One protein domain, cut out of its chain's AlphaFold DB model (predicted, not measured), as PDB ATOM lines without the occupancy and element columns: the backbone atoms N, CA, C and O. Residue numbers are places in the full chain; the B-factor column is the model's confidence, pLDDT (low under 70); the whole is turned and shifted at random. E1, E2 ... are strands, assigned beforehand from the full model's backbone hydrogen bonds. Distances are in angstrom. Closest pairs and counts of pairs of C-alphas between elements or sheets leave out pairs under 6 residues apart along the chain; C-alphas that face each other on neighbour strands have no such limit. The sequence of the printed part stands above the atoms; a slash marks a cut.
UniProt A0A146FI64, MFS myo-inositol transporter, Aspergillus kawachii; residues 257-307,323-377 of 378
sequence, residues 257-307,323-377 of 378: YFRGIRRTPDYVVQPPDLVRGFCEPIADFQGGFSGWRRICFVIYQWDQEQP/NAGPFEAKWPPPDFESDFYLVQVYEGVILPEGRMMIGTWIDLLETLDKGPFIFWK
ATOM      1  N   TYR A 257     227.994 164.452 303.237       90.69
ATOM      2  CA  TYR A 257     226.815 165.259 303.536       90.69
ATOM      3  C   TYR A 257     226.121 164.736 304.789       90.69
ATOM      4  O   TYR A 257     226.118 163.533 305.045       90.69
ATOM      5  N   PHE A 258     225.516 165.635 305.556       89.31
ATOM      6  CA  PHE A 258     224.764 165.273 306.749       89.31
ATOM      7  C   PHE A 258     223.480 166.085 306.868       89.31
ATOM      8  O   PHE A 258     223.330 167.173 306.300       89.31
ATOM      9  N   ARG A 259     222.545 165.515 307.623       89.50
ATOM     10  CA  ARG A 259     221.266 166.111 307.994       89.50
ATOM     11  C   ARG A 259     221.044 165.865 309.481       89.50
ATOM     12  O   ARG A 259     221.572 164.895 310.021       89.50
ATOM     13  N   GLY A 260     220.310 166.745 310.145       87.81
ATOM     14  CA  GLY A 260     220.039 166.601 311.569       87.81
ATOM     15  C   GLY A 260     219.038 167.620 312.081       87.81
ATOM     16  O   GLY A 260     218.534 168.445 311.326       87.81
ATOM     17  N   ILE A 261     218.758 167.556 313.378       85.81
ATOM     18  CA  ILE A 261     217.822 168.453 314.057       85.81
ATOM     19  C   ILE A 261     218.548 169.084 315.244       85.81
ATOM     20  O   ILE A 261     219.107 168.367 316.080       85.81
ATOM     21  N   ARG A 262     218.539 170.419 315.347       84.75
ATOM     22  CA  ARG A 262     219.018 171.116 316.548       84.75
ATOM     23  C   ARG A 262     217.924 171.024 317.612       84.75
ATOM     24  O   ARG A 262     216.841 171.576 317.460       84.75
ATOM     25  N   ARG A 263     218.212 170.309 318.702       74.31
ATOM     26  CA  ARG A 263     217.318 170.216 319.863       74.31
ATOM     27  C   ARG A 263     217.607 171.375 320.813       74.31
ATOM     28  O   ARG A 263     218.695 171.437 321.386       74.31
ATOM     29  N   THR A 264     216.652 172.276 320.987       64.94
ATOM     30  CA  THR A 264     216.668 173.270 322.064       64.94
ATOM     31  C   THR A 264     216.052 172.643 323.323       64.94
ATOM     32  O   THR A 264     215.005 172.002 323.233       64.94
ATOM     33  N   PRO A 265     216.709 172.724 324.494       54.75
ATOM     34  CA  PRO A 265     216.112 172.246 325.735       54.75
ATOM     35  C   PRO A 265     214.997 173.212 326.158       54.75
ATOM     36  O   PRO A 265     215.325 174.349 326.467       54.75
ATOM     37  N   ASP A 266     213.742 172.731 326.127       54.78
ATOM     38  CA  ASP A 266     212.477 173.279 326.664       54.78
ATOM     39  C   ASP A 266     212.253 174.801 326.462       54.78
ATOM     40  O   ASP A 266     213.030 175.629 326.910       54.78
ATOM     41  N   TYR A 267     211.221 175.269 325.746       47.66
ATOM     42  CA  TYR A 267     209.998 175.767 326.410       47.66
ATOM     43  C   TYR A 267     208.819 176.087 325.461       47.66
ATOM     44  O   TYR A 267     207.787 176.562 325.933       47.66
ATOM     45  N   VAL A 268     208.899 175.845 324.149       53.41
ATOM     46  CA  VAL A 268     207.772 176.111 323.229       53.41
ATOM     47  C   VAL A 268     207.724 175.040 322.143       53.41
ATOM     48  O   VAL A 268     208.767 174.622 321.647       53.41
ATOM     49  N   VAL A 269     206.515 174.610 321.763       55.03
ATOM     50  CA  VAL A 269     206.257 173.818 320.549       55.03
ATOM     51  C   VAL A 269     206.589 174.698 319.338       55.03
ATOM     52  O   VAL A 269     205.713 175.329 318.756       55.03
ATOM     53  N   GLN A 270     207.874 174.834 319.026       61.28
ATOM     54  CA  GLN A 270     208.361 175.435 317.789       61.28
ATOM     55  C   GLN A 270     208.680 174.322 316.787       61.28
ATOM     56  O   GLN A 270     209.038 173.212 317.204       61.28
ATOM     57  N   PRO A 271     208.545 174.583 315.475       67.44
ATOM     58  CA  PRO A 271     209.040 173.661 314.465       67.44
ATOM     59  C   PRO A 271     210.530 173.366 314.718       67.44
ATOM     60  O   PRO A 271     211.276 174.262 315.120       67.44
ATOM     61  N   PRO A 272     210.972 172.110 314.536       75.06
ATOM     62  CA  PRO A 272     212.354 171.739 314.793       75.06
ATOM     63  C   PRO A 272     213.297 172.507 313.865       75.06
ATOM     64  O   PRO A 272     213.081 172.565 312.656       75.06
ATOM     65  N   ASP A 273     214.384 173.027 314.426       85.19
ATOM     66  CA  ASP A 273     215.485 173.595 313.654       85.19
ATOM     67  C   ASP A 273     216.157 172.502 312.819       85.19
ATOM     68  O   ASP A 273     216.836 171.614 313.355       85.19
ATOM     69  N   LEU A 274     215.979 172.563 311.502       88.12
ATOM     70  CA  LEU A 274     216.551 171.593 310.581       88.12
ATOM     71  C   LEU A 274     217.991 171.972 310.251       88.12
ATOM     72  O   LEU A 274     218.316 173.135 310.028       88.12
ATOM     73  N   VAL A 275     218.857 170.966 310.187       90.50
ATOM     74  CA  VAL A 275     220.270 171.116 309.855       90.50
ATOM     75  C   VAL A 275     220.566 170.348 308.578       90.50
ATOM     76  O   VAL A 275     220.241 169.165 308.464       90.50
ATOM     77  N   ARG A 276     221.227 171.000 307.621       91.25
ATOM     78  CA  ARG A 276     221.823 170.354 306.443       91.25
ATOM     79  C   ARG A 276     223.225 170.887 306.235       91.25
ATOM     80  O   ARG A 276     223.451 172.084 306.364       91.25
ATOM     81  N   GLY A 277     224.161 170.028 305.868       93.38
ATOM     82  CA  GLY A 277     225.523 170.478 305.634       93.38
ATOM     83  C   GLY A 277     226.410 169.435 304.995       93.38
ATOM     84  O   GLY A 277     225.968 168.354 304.599       93.38
ATOM     85  N   PHE A 278     227.682 169.788 304.898       93.06
ATOM     86  CA  PHE A 278     228.737 168.886 304.492       93.06
ATOM     87  C   PHE A 278     230.001 169.117 305.314       93.06
ATOM     88  O   PHE A 278     230.264 170.209 305.821       93.06
ATOM     89  N   CYS A 279     230.798 168.060 305.397       92.94
ATOM     90  CA  CYS A 279     232.173 168.098 305.860       92.94
ATOM     91  C   CYS A 279     233.062 167.561 304.745       92.94
ATOM     92  O   CYS A 279     232.729 166.550 304.132       92.94
ATOM     93  N   GLU A 280     234.212 168.177 304.512       91.44
ATOM     94  CA  GLU A 280     235.191 167.693 303.537       91.44
ATOM     95  C   GLU A 280     236.617 167.850 304.067       91.44
ATOM     96  O   GLU A 280     236.884 168.789 304.824       91.44
ATOM     97  N   PRO A 281     237.536 166.931 303.737       91.88
ATOM     98  CA  PRO A 281     238.927 167.067 304.135       91.88
ATOM     99  C   PRO A 281     239.601 168.224 303.395       91.88
ATOM    100  O   PRO A 281     239.336 168.474 302.221       91.88
ATOM    101  N   ILE A 282     240.516 168.899 304.082       92.38
ATOM    102  CA  ILE A 282     241.452 169.837 303.466       92.38
ATOM    103  C   ILE A 282     242.744 169.062 303.229       92.38
ATOM    104  O   ILE A 282     243.387 168.616 304.181       92.38
ATOM    105  N   ALA A 283     243.081 168.853 301.956       87.56
ATOM    106  CA  ALA A 283     244.197 167.992 301.561       87.56
ATOM    107  C   ALA A 283     245.558 168.547 302.010       87.56
ATOM    108  O   ALA A 283     246.439 167.787 302.415       87.56
ATOM    109  N   ASP A 284     245.713 169.870 301.960       91.44
ATOM    110  CA  ASP A 284     246.979 170.526 302.254       91.44
ATOM    111  C   ASP A 284     247.236 170.638 303.756       91.44
ATOM    112  O   ASP A 284     246.343 170.921 304.563       91.44
ATOM    113  N   PHE A 285     248.501 170.475 304.131       93.06
ATOM    114  CA  PHE A 285     248.953 170.672 305.502       93.06
ATOM    115  C   PHE A 285     248.849 172.151 305.876       93.06
ATOM    116  O   PHE A 285     249.410 173.009 305.199       93.06
ATOM    117  N   GLN A 286     248.212 172.446 307.006       95.19
ATOM    118  CA  GLN A 286     248.070 173.812 307.514       95.19
ATOM    119  C   GLN A 286     248.961 173.963 308.745       95.19
ATOM    120  O   GLN A 286     248.798 173.237 309.730       95.19
ATOM    121  N   GLY A 287     249.973 174.833 308.662       94.06
ATOM    122  CA  GLY A 287     250.976 174.995 309.722       94.06
ATOM    123  C   GLY A 287     251.697 173.694 310.109       94.06
ATOM    124  O   GLY A 287     252.085 173.521 311.259       94.06
ATOM    125  N   GLY A 288     251.836 172.751 309.171       93.94
ATOM    126  CA  GLY A 288     252.467 171.445 309.398       93.94
ATOM    127  C   GLY A 288     251.550 170.355 309.970       93.94
ATOM    128  O   GLY A 288     252.022 169.248 310.229       93.94
ATOM    129  N   PHE A 289     250.252 170.623 310.130       94.06
ATOM    130  CA  PHE A 289     249.259 169.636 310.562       94.06
ATOM    131  C   PHE A 289     248.380 169.189 309.391       94.06
ATOM    132  O   PHE A 289     247.905 170.019 308.617       94.06
ATOM    133  N   SER A 290     248.141 167.883 309.292       91.19
ATOM    134  CA  SER A 290     247.106 167.275 308.448       91.19
ATOM    135  C   SER A 290     245.820 167.051 309.253       91.19
ATOM    136  O   SER A 290     245.800 167.284 310.459       91.19
ATOM    137  N   GLY A 291     244.755 166.564 308.609       89.12
ATOM    138  CA  GLY A 291     243.512 166.180 309.297       89.12
ATOM    139  C   GLY A 291     242.514 167.322 309.504       89.12
ATOM    140  O   GLY A 291     241.471 167.123 310.121       89.12
ATOM    141  N   TRP A 292     242.796 168.510 308.967       93.31
ATOM    142  CA  TRP A 292     241.834 169.609 308.922       93.31
ATOM    143  C   TRP A 292     240.648 169.242 308.035       93.31
ATOM    144  O   TRP A 292     240.818 168.673 306.954       93.31
ATOM    145  N   ARG A 293     239.437 169.601 308.464       93.56
ATOM    146  CA  ARG A 293     238.232 169.428 307.644       93.56
ATOM    147  C   ARG A 293     237.464 170.731 307.588       93.56
ATOM    148  O   ARG A 293     237.254 171.365 308.620       93.56
ATOM    149  N   ARG A 294     237.013 171.113 306.400       94.69
ATOM    150  CA  ARG A 294     236.027 172.176 306.247       94.69
ATOM    151  C   ARG A 294     234.669 171.633 306.665       94.69
ATOM    152  O   ARG A 294     234.330 170.496 306.336       94.69
ATOM    153  N   ILE A 295     233.899 172.456 307.359       94.81
ATOM    154  CA  ILE A 295     232.502 172.186 307.663       94.81
ATOM    155  C   ILE A 295     231.663 173.399 307.269       94.81
ATOM    156  O   ILE A 295     231.966 174.531 307.646       94.81
ATOM    157  N   CYS A 296     230.604 173.146 306.507       95.25
ATOM    158  CA  CYS A 296     229.599 174.142 306.171       95.25
ATOM    159  C   CYS A 296     228.221 173.539 306.399       95.25
ATOM    160  O   CYS A 296     227.939 172.430 305.941       95.25
ATOM    161  N   PHE A 297     227.354 174.260 307.094       94.94
ATOM    162  CA  PHE A 297     225.983 173.820 307.318       94.94
ATOM    163  C   PHE A 297     225.050 175.004 307.460       94.94
ATOM    164  O   PHE A 297     225.467 176.113 307.771       94.94
ATOM    165  N   VAL A 298     223.778 174.745 307.217       93.44
ATOM    166  CA  VAL A 298     222.691 175.685 307.423       93.44
ATOM    167  C   VAL A 298     221.783 175.140 308.513       93.44
ATOM    168  O   VAL A 298     221.484 173.943 308.527       93.44
ATOM    169  N   ILE A 299     221.374 176.017 309.421       92.31
ATOM    170  CA  ILE A 299     220.271 175.794 310.348       92.31
ATOM    171  C   ILE A 299     219.100 176.619 309.840       92.31
ATOM    172  O   ILE A 299     219.261 177.819 309.622       92.31
ATOM    173  N   TYR A 300     217.951 175.990 309.628       88.00
ATOM    174  CA  TYR A 300     216.801 176.685 309.074       88.00
ATOM    175  C   TYR A 300     215.467 176.226 309.656       88.00
ATOM    176  O   TYR A 300     215.308 175.078 310.080       88.00
ATOM    177  N   GLN A 301     214.506 177.145 309.618       84.94
ATOM    178  CA  GLN A 301     213.087 176.915 309.871       84.94
ATOM    179  C   GLN A 301     212.298 177.484 308.695       84.94
ATOM    180  O   GLN A 301     212.602 178.580 308.226       84.94
ATOM    181  N   TRP A 302     211.295 176.752 308.222       76.00
ATOM    182  CA  TRP A 302     210.487 177.151 307.073       76.00
ATOM    183  C   TRP A 302     209.049 176.675 307.234       76.00
ATOM    184  O   TRP A 302     208.803 175.713 307.972       76.00
ATOM    185  N   ASP A 303     208.115 177.371 306.592       66.62
ATOM    186  CA  ASP A 303     206.694 177.055 306.674       66.62
ATOM    187  C   ASP A 303     206.385 175.782 305.881       66.62
ATOM    188  O   ASP A 303     206.475 175.736 304.654       66.62
ATOM    189  N   GLN A 304     206.034 174.714 306.590       61.00
ATOM    190  CA  GLN A 304     205.359 173.586 305.973       61.00
ATOM    191  C   GLN A 304     203.867 173.759 306.244       61.00
ATOM    192  O   GLN A 304     203.407 173.444 307.341       61.00
ATOM    193  N   GLU A 305     203.099 174.135 305.215       53.50
ATOM    194  CA  GLU A 305     201.624 174.148 305.257       53.50
ATOM    195  C   GLU A 305     201.012 172.783 305.665       53.50
ATOM    196  O   GLU A 305     199.813 172.688 305.925       53.50
ATOM    197  N   GLN A 306     201.819 171.720 305.786       45.53
ATOM    198  CA  GLN A 306     201.487 170.507 306.532       45.53
ATOM    199  C   GLN A 306     202.713 170.012 307.322       45.53
ATOM    200  O   GLN A 306     203.650 169.496 306.705       45.53
ATOM    201  N   PRO A 307     202.742 170.110 308.668       42.62
ATOM    202  CA  PRO A 307     203.775 169.437 309.448       42.62
ATOM    203  C   PRO A 307     203.708 167.923 309.182       42.62
ATOM    204  O   PRO A 307     202.606 167.390 309.001       42.62
ATOM    205  N   ASN A 323     214.961 159.532 308.807       44.44
ATOM    206  CA  ASN A 323     215.287 159.891 307.431       44.44
ATOM    207  C   ASN A 323     214.103 160.273 306.522       44.44
ATOM    208  O   ASN A 323     214.359 160.880 305.483       44.44
ATOM    209  N   ALA A 324     212.842 159.970 306.863       44.91
ATOM    210  CA  ALA A 324     211.754 160.005 305.865       44.91
ATOM    211  C   ALA A 324     210.861 161.272 305.853       44.91
ATOM    212  O   ALA A 324     210.270 161.591 304.834       44.91
ATOM    213  N   GLY A 325     210.733 162.034 306.946       52.56
ATOM    214  CA  GLY A 325     209.692 163.084 307.037       52.56
ATOM    215  C   GLY A 325     210.103 164.502 306.591       52.56
ATOM    216  O   GLY A 325     209.575 165.033 305.617       52.56
ATOM    217  N   PRO A 326     211.024 165.176 307.304       54.62
ATOM    218  CA  PRO A 326     211.258 166.617 307.126       54.62
ATOM    219  C   PRO A 326     212.266 166.970 306.018       54.62
ATOM    220  O   PRO A 326     212.465 168.146 305.709       54.62
ATOM    221  N   PHE A 327     212.935 165.978 305.417       58.19
ATOM    222  CA  PHE A 327     214.029 166.220 304.470       58.19
ATOM    223  C   PHE A 327     213.720 165.898 302.999       58.19
ATOM    224  O   PHE A 327     214.575 166.167 302.146       58.19
ATOM    225  N   GLU A 328     212.534 165.365 302.693       57.38
ATOM    226  CA  GLU A 328     212.136 164.936 301.342       57.38
ATOM    227  C   GLU A 328     211.657 166.076 300.428       57.38
ATOM    228  O   GLU A 328     211.625 165.918 299.208       57.38
ATOM    229  N   ALA A 329     211.343 167.250 300.982       61.19
ATOM    230  CA  ALA A 329     210.923 168.395 300.182       61.19
ATOM    231  C   ALA A 329     212.050 168.927 299.269       61.19
ATOM    232  O   ALA A 329     213.241 168.865 299.600       61.19
ATOM    233  N   LYS A 330     211.661 169.477 298.109       63.66
ATOM    234  CA  LYS A 330     212.574 170.080 297.127       63.66
ATOM    235  C   LYS A 330     213.325 171.252 297.774       63.66
ATOM    236  O   LYS A 330     212.704 172.195 298.247       63.66
ATOM    237  N   TRP A 331     214.657 171.166 297.796       64.81
ATOM    238  CA  TRP A 331     215.550 172.145 298.421       64.81
ATOM    239  C   TRP A 331     216.522 172.750 297.389       64.81
ATOM    240  O   TRP A 331     217.120 171.977 296.633       64.81
ATOM    241  N   PRO A 332     216.759 174.074 297.387       64.25
ATOM    242  CA  PRO A 332     216.070 175.080 298.198       64.25
ATOM    243  C   PRO A 332     214.593 175.253 297.775       64.25
ATOM    244  O   PRO A 332     214.235 174.848 296.663       64.25
ATOM    245  N   PRO A 333     213.739 175.807 298.653       65.56
ATOM    246  CA  PRO A 333     212.366 176.185 298.328       65.56
ATOM    247  C   PRO A 333     212.319 177.172 297.156       65.56
ATOM    248  O   PRO A 333     213.307 177.868 296.902       65.56
ATOM    249  N   PRO A 334     211.204 177.218 296.411       65.50
ATOM    250  CA  PRO A 334     211.063 178.108 295.267       65.50
ATOM    251  C   PRO A 334     211.035 179.596 295.653       65.50
ATOM    252  O   PRO A 334     211.484 180.395 294.834       65.50
ATOM    253  N   ASP A 335     210.577 179.960 296.860       70.88
ATOM    254  CA  ASP A 335     210.611 181.338 297.364       70.88
ATOM    255  C   ASP A 335     211.432 181.449 298.662       70.88
ATOM    256  O   ASP A 335     210.974 181.183 299.770       70.88
ATOM    257  N   PHE A 336     212.703 181.828 298.523       68.44
ATOM    258  CA  PHE A 336     213.659 181.858 299.631       68.44
ATOM    259  C   PHE A 336     213.376 182.951 300.678       68.44
ATOM    260  O   PHE A 336     213.795 182.805 301.822       68.44
ATOM    261  N   GLU A 337     212.707 184.047 300.317       65.69
ATOM    262  CA  GLU A 337     212.460 185.157 301.252       65.69
ATOM    263  C   GLU A 337     211.126 185.002 301.994       65.69
ATOM    264  O   GLU A 337     211.022 185.414 303.148       65.69
ATOM    265  N   SER A 338     210.129 184.380 301.358       67.38
ATOM    266  CA  SER A 338     208.784 184.217 301.926       67.38
ATOM    267  C   SER A 338     208.618 182.934 302.748       67.38
ATOM    268  O   SER A 338     207.803 182.907 303.669       67.38
ATOM    269  N   ASP A 339     209.378 181.878 302.432       73.38
ATOM    270  CA  ASP A 339     209.132 180.540 302.989       73.38
ATOM    271  C   ASP A 339     209.898 180.277 304.298       73.38
ATOM    272  O   ASP A 339     209.574 179.334 305.022       73.38
ATOM    273  N   PHE A 340     210.923 181.076 304.620       78.81
ATOM    274  CA  PHE A 340     211.797 180.846 305.774       78.81
ATOM    275  C   PHE A 340     211.563 181.815 306.929       78.81
ATOM    276  O   PHE A 340     211.534 183.028 306.760       78.81
ATOM    277  N   TYR A 341     211.538 181.260 308.140       80.88
ATOM    278  CA  TYR A 341     211.538 182.018 309.393       80.88
ATOM    279  C   TYR A 341     212.946 182.194 309.977       80.88
ATOM    280  O   TYR A 341     213.179 183.093 310.780       80.88
ATOM    281  N   LEU A 342     213.880 181.319 309.599       85.31
ATOM    282  CA  LEU A 342     215.270 181.338 310.051       85.31
ATOM    283  C   LEU A 342     216.148 180.694 308.982       85.31
ATOM    284  O   LEU A 342     215.840 179.584 308.548       85.31
ATOM    285  N   VAL A 343     217.266 181.331 308.618       90.06
ATOM    286  CA  VAL A 343     218.307 180.708 307.784       90.06
ATOM    287  C   VAL A 343     219.695 181.160 308.236       90.06
ATOM    288  O   VAL A 343     220.236 182.152 307.760       90.06
ATOM    289  N   GLN A 344     220.313 180.388 309.126       93.12
ATOM    290  CA  GLN A 344     221.664 180.648 309.622       93.12
ATOM    291  C   GLN A 344     222.669 179.758 308.901       93.12
ATOM    292  O   GLN A 344     222.628 178.532 309.026       93.12
ATOM    293  N   VAL A 345     223.602 180.361 308.170       93.56
ATOM    294  CA  VAL A 345     224.682 179.647 307.484       93.56
ATOM    295  C   VAL A 345     225.950 179.711 308.313       93.56
ATOM    296  O   VAL A 345     226.393 180.781 308.714       93.56
ATOM    297  N   TYR A 346     226.560 178.553 308.520       95.38
ATOM    298  CA  TYR A 346     227.789 178.360 309.266       95.38
ATOM    299  C   TYR A 346     228.905 177.942 308.311       95.38
ATOM    300  O   TYR A 346     228.759 176.994 307.537       95.38
ATOM    301  N   GLU A 347     230.047 178.614 308.414       95.38
ATOM    302  CA  GLU A 347     231.312 178.202 307.811       95.38
ATOM    303  C   GLU A 347     232.352 178.045 308.916       95.38
ATOM    304  O   GLU A 347     232.543 178.936 309.743       95.38
ATOM    305  N   GLY A 348     233.064 176.924 308.926       95.75
ATOM    306  CA  GLY A 348     234.155 176.723 309.864       95.75
ATOM    307  C   GLY A 348     235.058 175.562 309.498       95.75
ATOM    308  O   GLY A 348     235.012 175.006 308.397       95.75
ATOM    309  N   VAL A 349     235.884 175.192 310.466       96.31
ATOM    310  CA  VAL A 349     236.793 174.054 310.369       96.31
ATOM    311  C   VAL A 349     236.621 173.141 311.564       96.31
ATOM    312  O   VAL A 349     236.413 173.609 312.681       96.31
ATOM    313  N   ILE A 350     236.753 171.842 311.330       94.75
ATOM    314  CA  ILE A 350     236.994 170.852 312.373       94.75
ATOM    315  C   ILE A 350     238.510 170.761 312.551       94.75
ATOM    316  O   ILE A 350     239.249 170.575 311.577       94.75
ATOM    317  N   LEU A 351     238.965 170.925 313.792       93.75
ATOM    318  CA  LEU A 351     240.381 170.847 314.147       93.75
ATOM    319  C   LEU A 351     240.930 169.426 313.914       93.75
ATOM    320  O   LEU A 351     240.149 168.477 313.995       93.75
ATOM    321  N   PRO A 352     242.251 169.242 313.706       90.94
ATOM    322  CA  PRO A 352     242.856 167.930 313.436       90.94
ATOM    323  C   PRO A 352     242.515 166.824 314.440       90.94
ATOM    324  O   PRO A 352     242.446 165.657 314.078       90.94
ATOM    325  N   GLU A 353     242.243 167.180 315.696       83.31
ATOM    326  CA  GLU A 353     241.795 166.230 316.722       83.31
ATOM    327  C   GLU A 353     240.366 165.691 316.517       83.31
ATOM    328  O   GLU A 353     239.923 164.838 317.282       83.31
ATOM    329  N   GLY A 354     239.605 166.242 315.568       85.56
ATOM    330  CA  GLY A 354     238.265 165.804 315.172       85.56
ATOM    331  C   GLY A 354     237.128 166.092 316.159       85.56
ATOM    332  O   GLY A 354     236.007 165.641 315.932       85.56
ATOM    333  N   ARG A 355     237.376 166.812 317.260       84.75
ATOM    334  CA  ARG A 355     236.373 167.041 318.324       84.75
ATOM    335  C   ARG A 355     235.792 168.425 318.371       84.75
ATOM    336  O   ARG A 355     234.710 168.593 318.918       84.75
ATOM    337  N   MET A 356     236.535 169.397 317.883       91.88
ATOM    338  CA  MET A 356     236.202 170.798 318.020       91.88
ATOM    339  C   MET A 356     236.032 171.406 316.646       91.88
ATOM    340  O   MET A 356     236.799 171.105 315.731       91.88
ATOM    341  N   MET A 357     235.043 172.278 316.528       94.88
ATOM    342  CA  MET A 357     234.847 173.102 315.351       94.88
ATOM    343  C   MET A 357     234.814 174.573 315.729       94.88
ATOM    344  O   MET A 357     234.265 174.948 316.767       94.88
ATOM    345  N   ILE A 358     235.429 175.391 314.885       97.31
ATOM    346  CA  ILE A 358     235.573 176.832 315.075       97.31
ATOM    347  C   ILE A 358     235.244 177.506 313.751       97.31
ATOM    348  O   ILE A 358     235.696 177.052 312.696       97.31
ATOM    349  N   GLY A 359     234.481 178.593 313.797       96.75
ATOM    350  CA  GLY A 359     234.149 179.331 312.589       96.75
ATOM    351  C   GLY A 359     233.269 180.543 312.831       96.75
ATOM    352  O   GLY A 359     233.254 181.110 313.925       96.75
ATOM    353  N   THR A 360     232.551 180.933 311.786       95.50
ATOM    354  CA  THR A 360     231.617 182.058 311.774       95.50
ATOM    355  C   THR A 360     230.272 181.645 311.205       95.50
ATOM    356  O   THR A 360     230.191 180.748 310.367       95.50
ATOM    357  N   TRP A 361     229.223 182.331 311.626       94.81
ATOM    358  CA  TRP A 361     227.884 182.176 311.082       94.81
ATOM    359  C   TRP A 361     227.312 183.525 310.655       94.81
ATOM    360  O   TRP A 361     227.779 184.563 311.127       94.81
ATOM    361  N   ILE A 362     226.334 183.493 309.758       92.56
ATOM    362  CA  ILE A 362     225.571 184.649 309.282       92.56
ATOM    363  C   ILE A 362     224.102 184.256 309.124       92.56
ATOM    364  O   ILE A 362     223.810 183.160 308.639       92.56
ATOM    365  N   ASP A 363     223.196 185.134 309.534       90.56
ATOM    366  CA  ASP A 363     221.779 185.034 309.205       90.56
ATOM    367  C   ASP A 363     221.543 185.571 307.786       90.56
ATOM    368  O   ASP A 363     221.958 186.680 307.453       90.56
ATOM    369  N   LEU A 364     220.940 184.771 306.906       88.25
ATOM    370  CA  LEU A 364     220.677 185.188 305.527       88.25
ATOM    371  C   LEU A 364     219.435 186.073 305.388       88.25
ATOM    372  O   LEU A 364     219.350 186.799 304.401       88.25
ATOM    373  N   LEU A 365     218.507 186.033 306.348       85.88
ATOM    374  CA  LEU A 365     217.338 186.914 306.379       85.88
ATOM    375  C   LEU A 365     217.729 188.277 306.966       85.88
ATOM    376  O   LEU A 365     217.386 189.324 306.420       85.88
ATOM    377  N   GLU A 366     218.546 188.267 308.020       84.44
ATOM    378  CA  GLU A 366     219.110 189.467 308.640       84.44
ATOM    379  C   GLU A 366     220.639 189.489 308.510       84.44
ATOM    380  O   GLU A 366     221.362 189.272 309.470       84.44
ATOM    381  N   THR A 367     221.164 189.822 307.325       77.88
ATOM    382  CA  THR A 367     222.621 189.768 307.011       77.88
ATOM    383  C   THR A 367     223.559 190.598 307.905       77.88
ATOM    384  O   THR A 367     224.787 190.479 307.812       77.88
ATOM    385  N   LEU A 368     223.008 191.448 308.776       80.75
ATOM    386  CA  LEU A 368     223.756 192.149 309.818       80.75
ATOM    387  C   LEU A 368     224.024 191.270 311.048       80.75
ATOM    388  O   LEU A 368     225.001 191.533 311.754       80.75
ATOM    389  N   ASP A 369     223.206 190.245 311.285       86.25
ATOM    390  CA  ASP A 369     223.380 189.285 312.363       86.25
ATOM    391  C   ASP A 369     224.346 188.176 311.937       86.25
ATOM    392  O   ASP A 369     224.134 187.406 310.997       86.25
ATOM    393  N   LYS A 370     225.494 188.167 312.600       90.94
ATOM    394  CA  LYS A 370     226.604 187.263 312.328       90.94
ATOM    395  C   LYS A 370     227.506 187.208 313.535       90.94
ATOM    396  O   LYS A 370     227.599 188.156 314.315       90.94
ATOM    397  N   GLY A 371     228.271 186.137 313.648       93.19
ATOM    398  CA  GLY A 371     229.207 186.032 314.750       93.19
ATOM    399  C   GLY A 371     230.119 184.827 314.679       93.19
ATOM    400  O   GLY A 371     230.017 183.994 313.777       93.19
ATOM    401  N   PRO A 372     231.043 184.723 315.640       96.19
ATOM    402  CA  PRO A 372     231.852 183.533 315.801       96.19
ATOM    403  C   PRO A 372     231.018 182.379 316.365       96.19
ATOM    404  O   PRO A 372     230.001 182.587 317.025       96.19
ATOM    405  N   PHE A 373     231.504 181.153 316.194       96.31
ATOM    406  CA  PHE A 373     231.046 179.996 316.958       96.31
ATOM    407  C   PHE A 373     232.215 179.095 317.355       96.31
ATOM    408  O   PHE A 373     233.282 179.105 316.733       96.31
ATOM    409  N   ILE A 374     231.990 178.310 318.405       96.38
ATOM    410  CA  ILE A 374     232.836 177.192 318.805       96.38
ATOM    411  C   ILE A 374     231.934 176.066 319.305       96.38
ATOM    412  O   ILE A 374     231.133 176.281 320.212       96.38
ATOM    413  N   PHE A 375     232.051 174.876 318.720       94.12
ATOM    414  CA  PHE A 375     231.336 173.681 319.182       94.12
ATOM    415  C   PHE A 375     232.317 172.545 319.449       94.12
ATOM    416  O   PHE A 375     233.410 172.504 318.879       94.12
ATOM    417  N   TRP A 376     231.924 171.607 320.308       91.44
ATOM    418  CA  TRP A 376     232.708 170.411 320.592       91.44
ATOM    419  C   TRP A 376     231.828 169.173 320.763       91.44
ATOM    420  O   TRP A 376     230.690 169.256 321.227       91.44
ATOM    421  N   LYS A 377     232.369 168.011 320.382       83.31
ATOM    422  CA  LYS A 377     231.737 166.702 320.583       83.31
ATOM    423  C   LYS A 377     231.694 166.399 322.086       83.31
ATOM    424  O   LYS A 377     232.709 166.531 322.775       83.31
TER     425      LYS A 377
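AT A GLANCE: This is residues 257 to 307 and 323 to 377 of the 378 residues of the protein "MFS myo-inositol transporter" of Aspergillus kawachii (UniProt A0A146FI64). Six antiparallel strands stand side by side in one twisted sheet, curled like part of a barrel but left open, since E1 and E6 at its two edges are apart. Long loops run out at the strand ends: the E2 to E3 loop reaches Gly 288 at one end of the longest axis, and the stretch after E3 reaches Glu 305 at the other. The printed part has 106 residues, with no named helix and six strands that follow the chain across the sheet, E1 E2 E3 E4 E5 E6; the class is all strand, although under half of the residues, 51, are in named elements. It is only just loose, close to compact, with a radius of gyration of the C-alphas of 15.7 A, and only just elongated, spanning 51 by 34 by 32 A.

IN THESE COORDINATES: Find C-alpha 257 at (226.815, 165.259, 303.536); from there E1 runs through residues 257 to 262, 16.3 A. Next come E2, residues 273 to 281, 26.1 A, and E3, residues 293 to 302, 28.8 A. Past the cut, look for C-alpha 340 at (211.797, 180.846, 305.774), where E4 begins; it covers residues 340 to 350, 27.9 A. E5, residues 356 to 363, 22.1 A, bends by 52 degrees at residue 359. E6, residues 370 to 376, 19.7 A, ends with C-alpha 376 at (232.708, 170.411, 320.592).

HOW THE PARTS SIT: Begin at edge strand E1: it forms a hairpin with E2, directions 146 degrees apart, with N 260 and O 275 at 2.9 A. E2 and E3 are a hairpin at 164 degrees; look at N 278 and O 296, 2.9 A. E1 E2 E3 are a meander, each strand the antiparallel neighbour of the one before, and E4 E5 E6 are another. E3 and E4 are antiparallel at 169 degrees, with N 299 and O 344 at 2.8 A. The hairpin of E4 and E5, at 149 degrees, has N 347 and O 360 at 2.9 A. The hairpin of E5 and edge strand E6, at 153 degrees, has N 361 and O 371 at 2.8 A. From edge to edge the strands' lines turn by 83 degrees and the way across the sheet turns by 95 degrees.

THE WHOLE: The two C-alphas farthest apart, of Gly 288 and Glu 305, are 51.1 A apart. Residues 308 to 322 are not printed, and C-alphas 307 and 323 are 15.1 A apart across this cut. The link from E2 to E3 is long, 11 residues; that from E4 to E5 is tight, 5 residues. Residues 323 to 339 hold no named element. The mean pLDDT of the printed part is 81.4; look for values under 70 at residues 264 to 271, 303 to 307, 323 to 334 and 336 to 338.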